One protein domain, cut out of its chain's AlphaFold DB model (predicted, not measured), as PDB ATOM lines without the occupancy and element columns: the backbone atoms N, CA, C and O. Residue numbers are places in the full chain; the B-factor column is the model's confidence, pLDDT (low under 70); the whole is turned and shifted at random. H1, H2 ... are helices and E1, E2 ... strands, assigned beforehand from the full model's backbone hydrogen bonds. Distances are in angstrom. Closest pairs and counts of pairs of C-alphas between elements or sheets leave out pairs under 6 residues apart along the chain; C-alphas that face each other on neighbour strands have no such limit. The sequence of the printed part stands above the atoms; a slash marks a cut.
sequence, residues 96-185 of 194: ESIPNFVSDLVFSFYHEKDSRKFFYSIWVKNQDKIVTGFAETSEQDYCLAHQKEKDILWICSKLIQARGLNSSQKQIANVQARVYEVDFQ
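AT A GLANCE: This is residues 96 to 185 of the 194 residues of an uncharacterized protein of Aquimarina sp. RZ0 (UniProt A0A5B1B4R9). A twisted sheet of four strands curls round one helix, H1, which packs on one face of it, in two layers: a sheet and a helix on one face. The 90 printed residues hold, along the chain, E1, E2, E3, H1 and E4; the sheet runs E3 E2 E1 E4 and is mixed. The class is mixed, helices and strands. The whole is compact, with a radius of gyration of the C-alphas of 13.4 A and spans of 43 by 32 by 23 A.

IN THESE COORDINATES: Find C-alpha 105 at (3.195, -2.538, 39.942); from there E1, residues 105 to 112, runs 23.5 A. E2, residues 117 to 124, and E3, residues 129 to 136, each run 22.7 A. H1, residues 149 to 162, runs 20.0 A. E4, residues 175 to 183, runs 26.4 A to C-alpha 183 at (-7.848, 22.328, 40.532).

HOW THE PARTS SIT: Look first at E1, E2 and E3, a meander, each strand the antiparallel neighbour of the one before; E1 and E2 form a hairpin, as do E2 and E3. N 108 and O 121 are 2.9 A apart, and N 122 and O 131 are 2.8 A apart. E4 is parallel to E1, with N 109 and O 178 2.8 A apart. E3 and E4, the edge strands, are apart. E3, H1 and E4 make a split strand-helix-strand unit, two same-way strands with a helix between them in the chain and E2 and E1 between them in the sheet; its crossover is right-handed. H1 is on the sheet; its closest C-alphas to E4 are those of Ile 152 and Ala 177, 7.6 A apart. In H1 every O i to N i+4 pair is within hydrogen-bond range.

THE WHOLE: The C-alphas farthest apart, those of Gln 169 and Gln 185, are 46.0 A apart. The printed part has no cut. The links E3 to H1 and H1 to E4 are long, with 12 residues each. Look for pLDDT under 70 at residues 96 to 101, 128, 139 to 140 and 166 to 172.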
ATOM      1  N   GLU A  96       3.391   7.483  56.126       49.41
ATOM      2  CA  GLU A  96       3.774   6.467  57.116       49.41
ATOM      3  C   GLU A  96       3.176   5.080  56.847       49.41
ATOM      4  O   GLU A  96       3.714   4.090  57.337       49.41
ATOM      5  N   SER A  97       2.148   4.963  56.001       49.88
ATOM      6  CA  SER A  97       1.764   3.679  55.414       49.88
ATOM      7  C   SER A  97       2.665   3.358  54.222       49.88
ATOM      8  O   SER A  97       2.196   3.161  53.103       49.88
ATOM      9  N   ILE A  98       3.989   3.285  54.428       53.47
ATOM     10  CA  ILE A  98       4.815   2.545  53.469       53.47
ATOM     11  C   ILE A  98       4.232   1.132  53.489       53.47
ATOM     12  O   ILE A  98       4.247   0.505  54.553       53.47
ATOM     13  N   PRO A  99       3.651   0.641  52.383       56.28
ATOM     14  CA  PRO A  99       3.066  -0.683  52.388       56.28
ATOM     15  C   PRO A  99       4.121  -1.677  52.879       56.28
ATOM     16  O   PRO A  99       5.265  -1.651  52.424       56.28
ATOM     17  N   ASN A 100       3.749  -2.582  53.792       63.12
ATOM     18  CA  ASN A 100       4.631  -3.654  54.291       63.12
ATOM     19  C   ASN A 100       4.999  -4.684  53.196       63.12
ATOM     20  O   ASN A 100       5.435  -5.797  53.482       63.12
ATOM     21  N   PHE A 101       4.795  -4.334  51.930       69.62
ATOM     22  CA  PHE A 101       5.072  -5.134  50.761       69.62
ATOM     23  C   PHE A 101       5.798  -4.289  49.717       69.62
ATOM     24  O   PHE A 101       5.581  -3.088  49.576       69.62
ATOM     25  N   VAL A 102       6.645  -4.945  48.927       76.69
ATOM     26  CA  VAL A 102       7.216  -4.325  47.731       76.69
ATOM     27  C   VAL A 102       6.214  -4.485  46.591       76.69
ATOM     28  O   VAL A 102       5.875  -5.619  46.236       76.69
ATOM     29  N   SER A 103       5.747  -3.367  46.038       83.19
ATOM     30  CA  SER A 103       4.792  -3.334  44.926       83.19
ATOM     31  C   SER A 103       5.385  -3.984  43.676       83.19
ATOM     32  O   SER A 103       6.515  -3.690  43.283       83.19
ATOM     33  N   ASP A 104       4.620  -4.876  43.050       85.94
ATOM     34  CA  ASP A 104       4.952  -5.460  41.749       85.94
ATOM     35  C   ASP A 104       4.643  -4.448  40.625       85.94
ATOM     36  O   ASP A 104       5.346  -4.394  39.614       85.94
ATOM     37  N   LEU A 105       3.620  -3.609  40.839       89.25
ATOM     38  CA  LEU A 105       3.195  -2.538  39.942       89.25
ATOM     39  C   LEU A 105       2.900  -1.257  40.729       89.25
ATOM     40  O   LEU A 105       2.208  -1.294  41.746       89.25
ATOM     41  N   VAL A 106       3.382  -0.120  40.227       90.75
ATOM     42  CA  VAL A 106       3.068   1.206  40.782       90.75
ATOM     43  C   VAL A 106       2.309   2.011  39.740       90.75
ATOM     44  O   VAL A 106       2.820   2.231  38.641       90.75
ATOM     45  N   PHE A 107       1.098   2.435  40.086       93.25
ATOM     46  CA  PHE A 107       0.226   3.249  39.254       93.25
ATOM     47  C   PHE A 107       0.228   4.695  39.732       93.25
ATOM     48  O   PHE A 107      -0.022   4.980  40.901       93.25
ATOM     49  N   SER A 108       0.424   5.604  38.789       94.62
ATOM     50  CA  SER A 108       0.340   7.043  38.997       94.62
ATOM     51  C   SER A 108      -0.686   7.603  38.023       94.62
ATOM     52  O   SER A 108      -0.537   7.434  36.813       94.62
ATOM     53  N   PHE A 109      -1.711   8.281  38.529       95.50
ATOM     54  CA  PHE A 109      -2.801   8.855  37.741       95.50
ATOM     55  C   PHE A 109      -2.815  10.374  37.863       95.50
ATOM     56  O   PHE A 109      -2.727  10.891  38.966       95.50
ATOM     57  N   TYR A 110      -2.985  11.093  36.760       95.50
ATOM     58  CA  TYR A 110      -3.167  12.543  36.739       95.50
ATOM     59  C   TYR A 110      -4.512  12.885  36.106       95.50
ATOM     60  O   TYR A 110      -4.808  12.426  34.999       95.50
ATOM     61  N   HIS A 111      -5.296  13.730  36.772       94.94
ATOM     62  CA  HIS A 111      -6.497  14.317  36.192       94.94
ATOM     63  C   HIS A 111      -6.743  15.746  36.680       94.94
ATOM     64  O   HIS A 111      -6.341  16.146  37.774       94.94
ATOM     65  N   GLU A 112      -7.435  16.524  35.850       93.75
ATOM     66  CA  GLU A 112      -8.002  17.801  36.279       93.75
ATOM     67  C   GLU A 112      -9.245  17.535  37.138       93.75
ATOM     68  O   GLU A 112      -9.954  16.541  36.951       93.75
ATOM     69  N   LYS A 113      -9.507  18.406  38.107       91.31
ATOM     70  CA  LYS A 113     -10.658  18.278  38.992       91.31
ATOM     71  C   LYS A 113     -11.958  18.207  38.191       91.31
ATOM     72  O   LYS A 113     -12.107  18.896  37.184       91.31
ATOM     73  N   ASP A 114     -12.870  17.345  38.633       88.44
ATOM     74  CA  ASP A 114     -14.151  17.050  37.977       88.44
ATOM     75  C   ASP A 114     -14.025  16.417  36.567       88.44
ATOM     76  O   ASP A 114     -15.031  16.112  35.926       88.44
ATOM     77  N   SER A 115     -12.802  16.145  36.085       90.38
ATOM     78  CA  SER A 115     -12.565  15.369  34.866       90.38
ATOM     79  C   SER A 115     -12.615  13.872  35.155       90.38
ATOM     80  O   SER A 115     -11.869  13.349  35.984       90.38
ATOM     81  N   ARG A 116     -13.420  13.159  34.367       89.44
ATOM     82  CA  ARG A 116     -13.401  11.690  34.297       89.44
ATOM     83  C   ARG A 116     -12.231  11.148  33.479       89.44
ATOM     84  O   ARG A 116     -11.884   9.978  33.614       89.44
ATOM     85  N   LYS A 117     -11.635  11.978  32.617       93.06
ATOM     86  CA  LYS A 117     -10.470  11.623  31.798       93.06
ATOM     87  C   LYS A 117      -9.199  11.824  32.599       93.06
ATOM     88  O   LYS A 117      -9.035  12.863  33.241       93.06
ATOM     89  N   PHE A 118      -8.294  10.864  32.490       94.44
ATOM     90  CA  PHE A 118      -7.034  10.874  33.209       94.44
ATOM     91  C   PHE A 118      -5.888  10.318  32.363       94.44
ATOM     92  O   PHE A 118      -6.066   9.445  31.507       94.44
ATOM     93  N   PHE A 119      -4.695  10.834  32.626       94.81
ATOM     94  CA  PHE A 119      -3.435  10.277  32.150       94.81
ATOM     95  C   PHE A 119      -2.872   9.339  33.215       94.81
ATOM     96  O   PHE A 119      -3.046   9.586  34.406       94.81
ATOM     97  N   TYR A 120      -2.191   8.271  32.815       94.50
ATOM     98  CA  TYR A 120      -1.585   7.335  33.753       94.50
ATOM     99  C   TYR A 120      -0.175   6.921  33.353       94.50
ATOM    100  O   TYR A 120       0.186   6.916  32.174       94.50
ATOM    101  N   SER A 121       0.591   6.515  34.361       93.31
ATOM    102  CA  SER A 121       1.878   5.839  34.247       93.31
ATOM    103  C   SER A 121       1.879   4.597  35.132       93.31
ATOM    104  O   SER A 121       1.374   4.632  36.251       93.31
ATOM    105  N   ILE A 122       2.459   3.512  34.630       92.56
ATOM    106  CA  ILE A 122       2.608   2.234  35.325       92.56
ATOM    107  C   ILE A 122       4.086   1.874  35.315       92.56
ATOM    108  O   ILE A 122       4.665   1.699  34.240       92.56
ATOM    109  N   TRP A 123       4.689   1.746  36.492       89.56
ATOM    110  CA  TRP A 123       6.027   1.182  36.641       89.56
ATOM    111  C   TRP A 123       5.931  -0.311  36.946       89.56
ATOM    112  O   TRP A 123       5.193  -0.715  37.848       89.56
ATOM    113  N   VAL A 124       6.671  -1.122  36.185       87.62
ATOM    114  CA  VAL A 124       6.688  -2.583  36.323       87.62
ATOM    115  C   VAL A 124       8.004  -3.037  36.939       87.62
ATOM    116  O   VAL A 124       9.072  -2.895  36.333       87.62
ATOM    117  N   LYS A 125       7.921  -3.629  38.133       83.00
ATOM    118  CA  LYS A 125       9.089  -4.140  38.851       83.00
ATOM    119  C   LYS A 125       9.821  -5.205  38.027       83.00
ATOM    120  O   LYS A 125       9.194  -6.039  37.379       83.00
ATOM    121  N   ASN A 126      11.155  -5.204  38.089       80.19
ATOM    122  CA  ASN A 126      12.057  -6.146  37.402       80.19
ATOM    123  C   ASN A 126      12.023  -6.102  35.863       80.19
ATOM    124  O   ASN A 126      12.670  -6.929  35.225       80.19
ATOM    125  N   GLN A 127      11.281  -5.173  35.258       75.81
ATOM    126  CA  GLN A 127      11.256  -4.990  33.803       75.81
ATOM    127  C   GLN A 127      11.803  -3.626  33.371       75.81
ATOM    128  O   GLN A 127      11.888  -3.387  32.171       75.81
ATOM    129  N   ASP A 128      12.110  -2.730  34.323       69.00
ATOM    130  CA  ASP A 128      12.479  -1.318  34.098       69.00
ATOM    131  C   ASP A 128      11.613  -0.638  33.025       69.00
ATOM    132  O   ASP A 128      12.044   0.238  32.274       69.00
ATOM    133  N   LYS A 129      10.349  -1.070  32.947       76.25
ATOM    134  CA  LYS A 129       9.403  -0.681  31.912       76.25
ATOM    135  C   LYS A 129       8.390   0.273  32.509       76.25
ATOM    136  O   LYS A 129       7.713  -0.050  33.487       76.25
ATOM    137  N   ILE A 130       8.259   1.424  31.864       83.88
ATOM    138  CA  ILE A 130       7.218   2.404  32.151       83.88
ATOM    139  C   ILE A 130       6.188   2.333  31.024       83.88
ATOM    140  O   ILE A 130       6.535   2.439  29.848       83.88
ATOM    141  N   VAL A 131       4.920   2.128  31.379       86.44
ATOM    142  CA  VAL A 131       3.788   2.170  30.445       86.44
ATOM    143  C   VAL A 131       2.957   3.404  30.743       86.44
ATOM    144  O   VAL A 131       2.529   3.585  31.875       86.44
ATOM    145  N   THR A 132       2.680   4.220  29.730       90.19
ATOM    146  CA  THR A 132       1.834   5.409  29.869       90.19
ATOM    147  C   THR A 132       0.618   5.351  28.952       90.19
ATOM    148  O   THR A 132       0.578   4.597  27.974       90.19
ATOM    149  N   GLY A 133      -0.415   6.125  29.274       90.56
ATOM    150  CA  GLY A 133      -1.596   6.222  28.426       90.56
ATOM    151  C   GLY A 133      -2.677   7.137  28.978       90.56
ATOM    152  O   GLY A 133      -2.521   7.756  30.025       90.56
ATOM    153  N   PHE A 134      -3.787   7.191  28.250       92.12
ATOM    154  CA  PHE A 134      -4.998   7.904  28.640       92.12
ATOM    155  C   PHE A 134      -6.141   6.916  28.860       92.12
ATOM    156  O   PHE A 134      -6.211   5.885  28.185       92.12
ATOM    157  N   ALA A 135      -7.022   7.234  29.801       91.81
ATOM    158  CA  ALA A 135      -8.245   6.493  30.076       91.81
ATOM    159  C   ALA A 135      -9.337   7.432  30.619       91.81
ATOM    160  O   ALA A 135      -9.093   8.611  30.877       91.81
ATOM    161  N   GLU A 136     -10.552   6.908  30.758       90.88
ATOM    162  CA  GLU A 136     -11.703   7.601  31.341       90.88
ATOM    163  C   GLU A 136     -12.414   6.652  32.316       90.88
ATOM    164  O   GLU A 136     -12.448   5.439  32.083       90.88
ATOM    165  N   THR A 137     -12.954   7.178  33.419       84.44
ATOM    166  CA  THR A 137     -13.878   6.425  34.286       84.44
ATOM    167  C   THR A 137     -15.218   6.205  33.571       84.44
ATOM    168  O   THR A 137     -15.512   6.880  32.583       84.44
ATOM    169  N   SER A 138     -16.051   5.256  34.017       78.88
ATOM    170  CA  SER A 138     -17.346   5.053  33.349       78.88
ATOM    171  C   SER A 138     -18.290   6.238  33.589       78.88
ATOM    172  O   SER A 138     -18.099   7.018  34.523       78.88
ATOM    173  N   GLU A 139     -19.317   6.396  32.747       61.41
ATOM    174  CA  GLU A 139     -20.188   7.576  32.823       61.41
ATOM    175  C   GLU A 139     -20.985   7.691  34.124       61.41
ATOM    176  O   GLU A 139     -21.381   8.793  34.502       61.41
ATOM    177  N   GLN A 140     -21.200   6.557  34.791       66.31
ATOM    178  CA  GLN A 140     -21.942   6.435  36.043       66.31
ATOM    179  C   GLN A 140     -21.029   6.545  37.275       66.31
ATOM    180  O   GLN A 140     -21.531   6.622  38.394       66.31
ATOM    181  N   ASP A 141     -19.707   6.564  37.078       72.75
ATOM    182  CA  ASP A 141     -18.731   6.609  38.162       72.75
ATOM    183  C   ASP A 141     -18.346   8.046  38.533       72.75
ATOM    184  O   ASP A 141     -18.340   8.967  37.712       72.75
ATOM    185  N   TYR A 142     -17.924   8.216  39.785       78.75
ATOM    186  CA  TYR A 142     -17.241   9.424  40.233       78.75
ATOM    187  C   TYR A 142     -15.852   9.561  39.584       78.75
ATOM    188  O   TYR A 142     -15.240   8.578  39.154       78.75
ATOM    189  N   CYS A 143     -15.322  10.790  39.563       84.00
ATOM    190  CA  CYS A 143     -13.926  11.050  39.191       84.00
ATOM    191  C   CYS A 143     -12.964  10.289  40.115       84.00
ATOM    192  O   CYS A 143     -13.310  10.037  41.270       84.00
ATOM    193  N   LEU A 144     -11.754   9.974  39.629       85.81
ATOM    194  CA  LEU A 144     -10.787   9.109  40.326       85.81
ATOM    195  C   LEU A 144     -10.599   9.468  41.808       85.81
ATOM    196  O   LEU A 144     -10.771   8.603  42.657       85.81
ATOM    197  N   ALA A 145     -10.336  10.737  42.130       85.62
ATOM    198  CA  ALA A 145     -10.111  11.199  43.506       85.62
ATOM    199  C   ALA A 145     -11.272  10.948  44.494       85.62
ATOM    200  O   ALA A 145     -11.073  10.991  45.707       85.62
ATOM    201  N   HIS A 146     -12.484  10.697  43.993       86.06
ATOM    202  CA  HIS A 146     -13.687  10.456  44.793       86.06
ATOM    203  C   HIS A 146     -14.130   8.985  44.781       86.06
ATOM    204  O   HIS A 146     -15.145   8.642  45.392       86.06
ATOM    205  N   GLN A 147     -13.410   8.114  44.069       86.00
ATOM    206  CA  GLN A 147     -13.688   6.683  44.080       86.00
ATOM    207  C   GLN A 147     -13.175   6.029  45.365       86.00
ATOM    208  O   GLN A 147     -12.257   6.520  46.020       86.00
ATOM    209  N   LYS A 148     -13.773   4.893  45.736       87.50
ATOM    210  CA  LYS A 148     -13.266   4.084  46.850       87.50
ATOM    211  C   LYS A 148     -12.027   3.321  46.390       87.50
ATOM    212  O   LYS A 148     -11.922   2.960  45.221       87.50
ATOM    213  N   GLU A 149     -11.147   2.976  47.327       86.19
ATOM    214  CA  GLU A 149      -9.920   2.204  47.067       86.19
ATOM    215  C   GLU A 149     -10.182   0.951  46.209       86.19
ATOM    216  O   GLU A 149      -9.531   0.738  45.188       86.19
ATOM    217  N   LYS A 150     -11.221   0.171  46.540       87.56
ATOM    218  CA  LYS A 150     -11.619  -1.023  45.769       87.56
ATOM    219  C   LYS A 150     -11.891  -0.737  44.283       87.56
ATOM    220  O   LYS A 150     -11.623  -1.588  43.438       87.56
ATOM    221  N   ASP A 151     -12.433   0.438  43.967       89.25
ATOM    222  CA  ASP A 151     -12.819   0.823  42.610       89.25
ATOM    223  C   ASP A 151     -11.570   1.292  41.838       89.25
ATOM    224  O   ASP A 151     -11.369   0.907  40.685       89.25
ATOM    225  N   ILE A 152     -10.644   1.982  42.515       90.06
ATOM    226  CA  ILE A 152      -9.306   2.294  41.987       90.06
ATOM    227  C   ILE A 152      -8.520   1.013  41.672       90.06
ATOM    228  O   ILE A 152      -7.951   0.881  40.584       90.06
ATOM    229  N   LEU A 153      -8.529   0.025  42.569       89.38
ATOM    230  CA  LEU A 153      -7.876  -1.272  42.344       89.38
ATOM    231  C   LEU A 153      -8.522  -2.057  41.191       89.38
ATOM    232  O   LEU A 153      -7.830  -2.735  40.420       89.38
ATOM    233  N   TRP A 154      -9.838  -1.932  41.014       89.25
ATOM    234  CA  TRP A 154     -10.542  -2.492  39.862       89.25
ATOM    235  C   TRP A 154     -10.111  -1.834  38.543       89.25
ATOM    236  O   TRP A 154      -9.862  -2.533  37.557       89.25
ATOM    237  N   ILE A 155      -9.940  -0.506  38.522       91.19
ATOM    238  CA  ILE A 155      -9.376   0.218  37.370       91.19
ATOM    239  C   ILE A 155      -7.957  -0.275  37.070       91.19
ATOM    240  O   ILE A 155      -7.654  -0.594  35.917       91.19
ATOM    241  N   CYS A 156      -7.104  -0.410  38.090       91.31
ATOM    242  CA  CYS A 156      -5.752  -0.951  37.931       91.31
ATOM    243  C   CYS A 156      -5.791  -2.349  37.297       91.31
ATOM    244  O   CYS A 156      -5.098  -2.604  36.314       91.31
ATOM    245  N   SER A 157      -6.673  -3.226  37.784       89.19
ATOM    246  CA  SER A 157      -6.851  -4.586  37.257       89.19
ATOM    247  C   SER A 157      -7.237  -4.595  35.772       89.19
ATOM    248  O   SER A 157      -6.659  -5.347  34.985       89.19
ATOM    249  N   LYS A 158      -8.157  -3.713  35.356       89.75
ATOM    250  CA  LYS A 158      -8.520  -3.548  33.939       89.75
ATOM    251  C   LYS A 158      -7.339  -3.080  33.089       89.75
ATOM    252  O   LYS A 158      -7.142  -3.591  31.988       89.75
ATOM    253  N   LEU A 159      -6.540  -2.136  33.587       91.31
ATOM    254  CA  LEU A 159      -5.357  -1.639  32.878       91.31
ATOM    255  C   LEU A 159      -4.274  -2.716  32.738       91.31
ATOM    256  O   LEU A 159      -3.678  -2.827  31.667       91.31
ATOM    257  N   ILE A 160      -4.058  -3.544  33.766       89.12
ATOM    258  CA  ILE A 160      -3.133  -4.691  33.714       89.12
ATOM    259  C   ILE A 160      -3.526  -5.633  32.575       89.12
ATOM    260  O   ILE A 160      -2.687  -5.964  31.736       89.12
ATOM    261  N   GLN A 161      -4.807  -6.013  32.515       87.56
ATOM    262  CA  GLN A 161      -5.333  -6.896  31.474       87.56
ATOM    263  C   GLN A 161      -5.200  -6.266  30.084       87.56
ATOM    264  O   GLN A 161      -4.633  -6.878  29.181       87.56
ATOM    265  N   ALA A 162      -5.656  -5.020  29.919       87.88
ATOM    266  CA  ALA A 162      -5.637  -4.318  28.636       87.88
ATOM    267  C   ALA A 162      -4.219  -4.089  28.086       87.88
ATOM    268  O   ALA A 162      -4.022  -4.018  26.875       87.88
ATOM    269  N   ARG A 163      -3.221  -3.961  28.968       87.81
ATOM    270  CA  ARG A 163      -1.813  -3.760  28.597       87.81
ATOM    271  C   ARG A 163      -0.997  -5.052  28.570       87.81
ATOM    272  O   ARG A 163       0.202  -4.986  28.300       87.81
ATOM    273  N   GLY A 164      -1.622  -6.204  28.829       85.62
ATOM    274  CA  GLY A 164      -0.951  -7.503  28.844       85.62
ATOM    275  C   GLY A 164       0.156  -7.592  29.898       85.62
ATOM    276  O   GLY A 164       1.156  -8.266  29.677       85.62
ATOM    277  N   LEU A 165       0.001  -6.900  31.031       82.88
ATOM    278  CA  LEU A 165       1.007  -6.816  32.099       82.88
ATOM    279  C   LEU A 165       0.935  -7.985  33.090       82.88
ATOM    280  O   LEU A 165       1.395  -7.862  34.222       82.88
ATOM    281  N   ASN A 166       0.344  -9.113  32.688       69.69
ATOM    282  CA  ASN A 166       0.207 -10.282  33.548       69.69
ATOM    283  C   ASN A 166       1.594 -10.731  34.025       69.69
ATOM    284  O   ASN A 166       2.419 -11.176  33.223       69.69
ATOM    285  N   SER A 167       1.852 -10.602  35.332       57.09
ATOM    286  CA  SER A 167       3.106 -11.061  35.916       57.09
ATOM    287  C   SER A 167       3.168 -12.571  35.749       57.09
ATOM    288  O   SER A 167       2.354 -13.303  36.318       57.09
ATOM    289  N   SER A 168       4.118 -13.055  34.961       52.78
ATOM    290  CA  SER A 168       4.437 -14.472  34.920       52.78
ATOM    291  C   SER A 168       4.751 -14.937  36.350       52.78
ATOM    292  O   SER A 168       5.752 -14.498  36.908       52.78
ATOM    293  N   GLN A 169       3.896 -15.816  36.902       50.53
ATOM    294  CA  GLN A 169       4.039 -16.622  38.137       50.53
ATOM    295  C   GLN A 169       3.295 -16.207  39.431       50.53
ATOM    296  O   GLN A 169       3.234 -17.037  40.335       50.53
ATOM    297  N   LYS A 170       2.646 -15.038  39.554       54.16
ATOM    298  CA  LYS A 170       1.782 -14.720  40.723       54.16
ATOM    299  C   LYS A 170       0.301 -14.635  40.342       54.16
ATOM    300  O   LYS A 170      -0.038 -14.039  39.327       54.16
ATOM    301  N   GLN A 171      -0.579 -15.184  41.188       56.34
ATOM    302  CA  GLN A 171      -2.041 -15.069  41.041       56.34
ATOM    303  C   GLN A 171      -2.573 -13.660  41.365       56.34
ATOM    304  O   GLN A 171      -3.621 -13.286  40.849       56.34
ATOM    305  N   ILE A 172      -1.867 -12.880  42.197       63.38
ATOM    306  CA  ILE A 172      -2.260 -11.523  42.605       63.38
ATOM    307  C   ILE A 172      -1.003 -10.641  42.614       63.38
ATOM    308  O   ILE A 172      -0.046 -10.940  43.330       63.38
ATOM    309  N   ALA A 173      -0.982  -9.589  41.792       71.12
ATOM    310  CA  ALA A 173       0.088  -8.594  41.797       71.12
ATOM    311  C   ALA A 173      -0.108  -7.625  42.968       71.12
ATOM    312  O   ALA A 173      -1.217  -7.136  43.184       71.12
ATOM    313  N   ASN A 174       0.965  -7.313  43.691       84.31
ATOM    314  CA  ASN A 174       0.944  -6.235  44.674       84.31
ATOM    315  C   ASN A 174       0.898  -4.890  43.940       84.31
ATOM    316  O   ASN A 174       1.838  -4.553  43.214       84.31
ATOM    317  N   VAL A 175      -0.177  -4.132  44.126       87.44
ATOM    318  CA  VAL A 175      -0.408  -2.850  43.453       87.44
ATOM    319  C   VAL A 175      -0.333  -1.721  44.469       87.44
ATOM    320  O   VAL A 175      -0.861  -1.841  45.567       87.44
ATOM    321  N   GLN A 176       0.305  -0.624  44.075       88.56
ATOM    322  CA  GLN A 176       0.190   0.668  44.744       88.56
ATOM    323  C   GLN A 176      -0.374   1.677  43.750       88.56
ATOM    324  O   GLN A 176       0.064   1.692  42.595       88.56
ATOM    325  N   ALA A 177      -1.308   2.521  44.184       90.94
ATOM    326  CA  ALA A 177      -1.921   3.527  43.332       90.94
ATOM    327  C   ALA A 177      -1.810   4.925  43.950       90.94
ATOM    328  O   ALA A 177      -2.001   5.134  45.144       90.94
ATOM    329  N   ARG A 178      -1.516   5.920  43.114       92.50
ATOM    330  CA  ARG A 178      -1.556   7.325  43.512       92.50
ATOM    331  C   ARG A 178      -2.327   8.148  42.502       92.50
ATOM    332  O   ARG A 178      -2.089   8.039  41.301       92.50
ATOM    333  N   VAL A 179      -3.232   8.983  42.994       94.69
ATOM    334  CA  VAL A 179      -4.049   9.880  42.177       94.69
ATOM    335  C   VAL A 179      -3.654  11.326  42.459       94.69
ATOM    336  O   VAL A 179      -3.705  11.794  43.594       94.69
ATOM    337  N   TYR A 180      -3.265  12.036  41.406       95.50
ATOM    338  CA  TYR A 180      -2.980  13.464  41.390       95.50
ATOM    339  C   TYR A 180      -4.164  14.201  40.776       95.50
ATOM    340  O   TYR A 180      -4.388  14.132  39.564       95.50
ATOM    341  N   GLU A 181      -4.903  14.915  41.615       95.88
ATOM    342  CA  GLU A 181      -6.022  15.759  41.207       95.88
ATOM    343  C   GLU A 181      -5.592  17.229  41.237       95.88
ATOM    344  O   GLU A 181      -5.080  17.722  42.245       95.88
ATOM    345  N   VAL A 182      -5.833  17.954  40.143       95.31
ATOM    346  CA  VAL A 182      -5.468  19.374  40.033       95.31
ATOM    347  C   VAL A 182      -6.685  20.258  39.796       95.31
ATOM    348  O   VAL A 182      -7.392  20.122  38.801       95.31
ATOM    349  N   ASP A 183      -6.886  21.235  40.680       94.94
ATOM    350  CA  ASP A 183      -7.848  22.328  40.532       94.94
ATOM    351  C   ASP A 183      -7.100  23.593  40.083       94.94
ATOM    352  O   ASP A 183      -6.602  24.370  40.904       94.94
ATOM    353  N   PHE A 184      -6.991  23.797  38.767       91.38
ATOM    354  CA  PHE A 184      -6.317  24.972  38.200       91.38
ATOM    355  C   PHE A 184      -7.007  26.289  38.567       91.38
ATOM    356  O   PHE A 184      -6.334  27.308  38.700       91.38
ATOM    357  N   GLN A 185      -8.331  26.281  38.754       91.69
ATOM    358  CA  GLN A 185      -9.086  27.490  39.091       91.69
ATOM    359  C   GLN A 185      -8.798  27.944  40.520       91.69
ATOM    360  O   GLN A 185      -8.651  29.137  40.777       91.69
TER     361      GLN A 185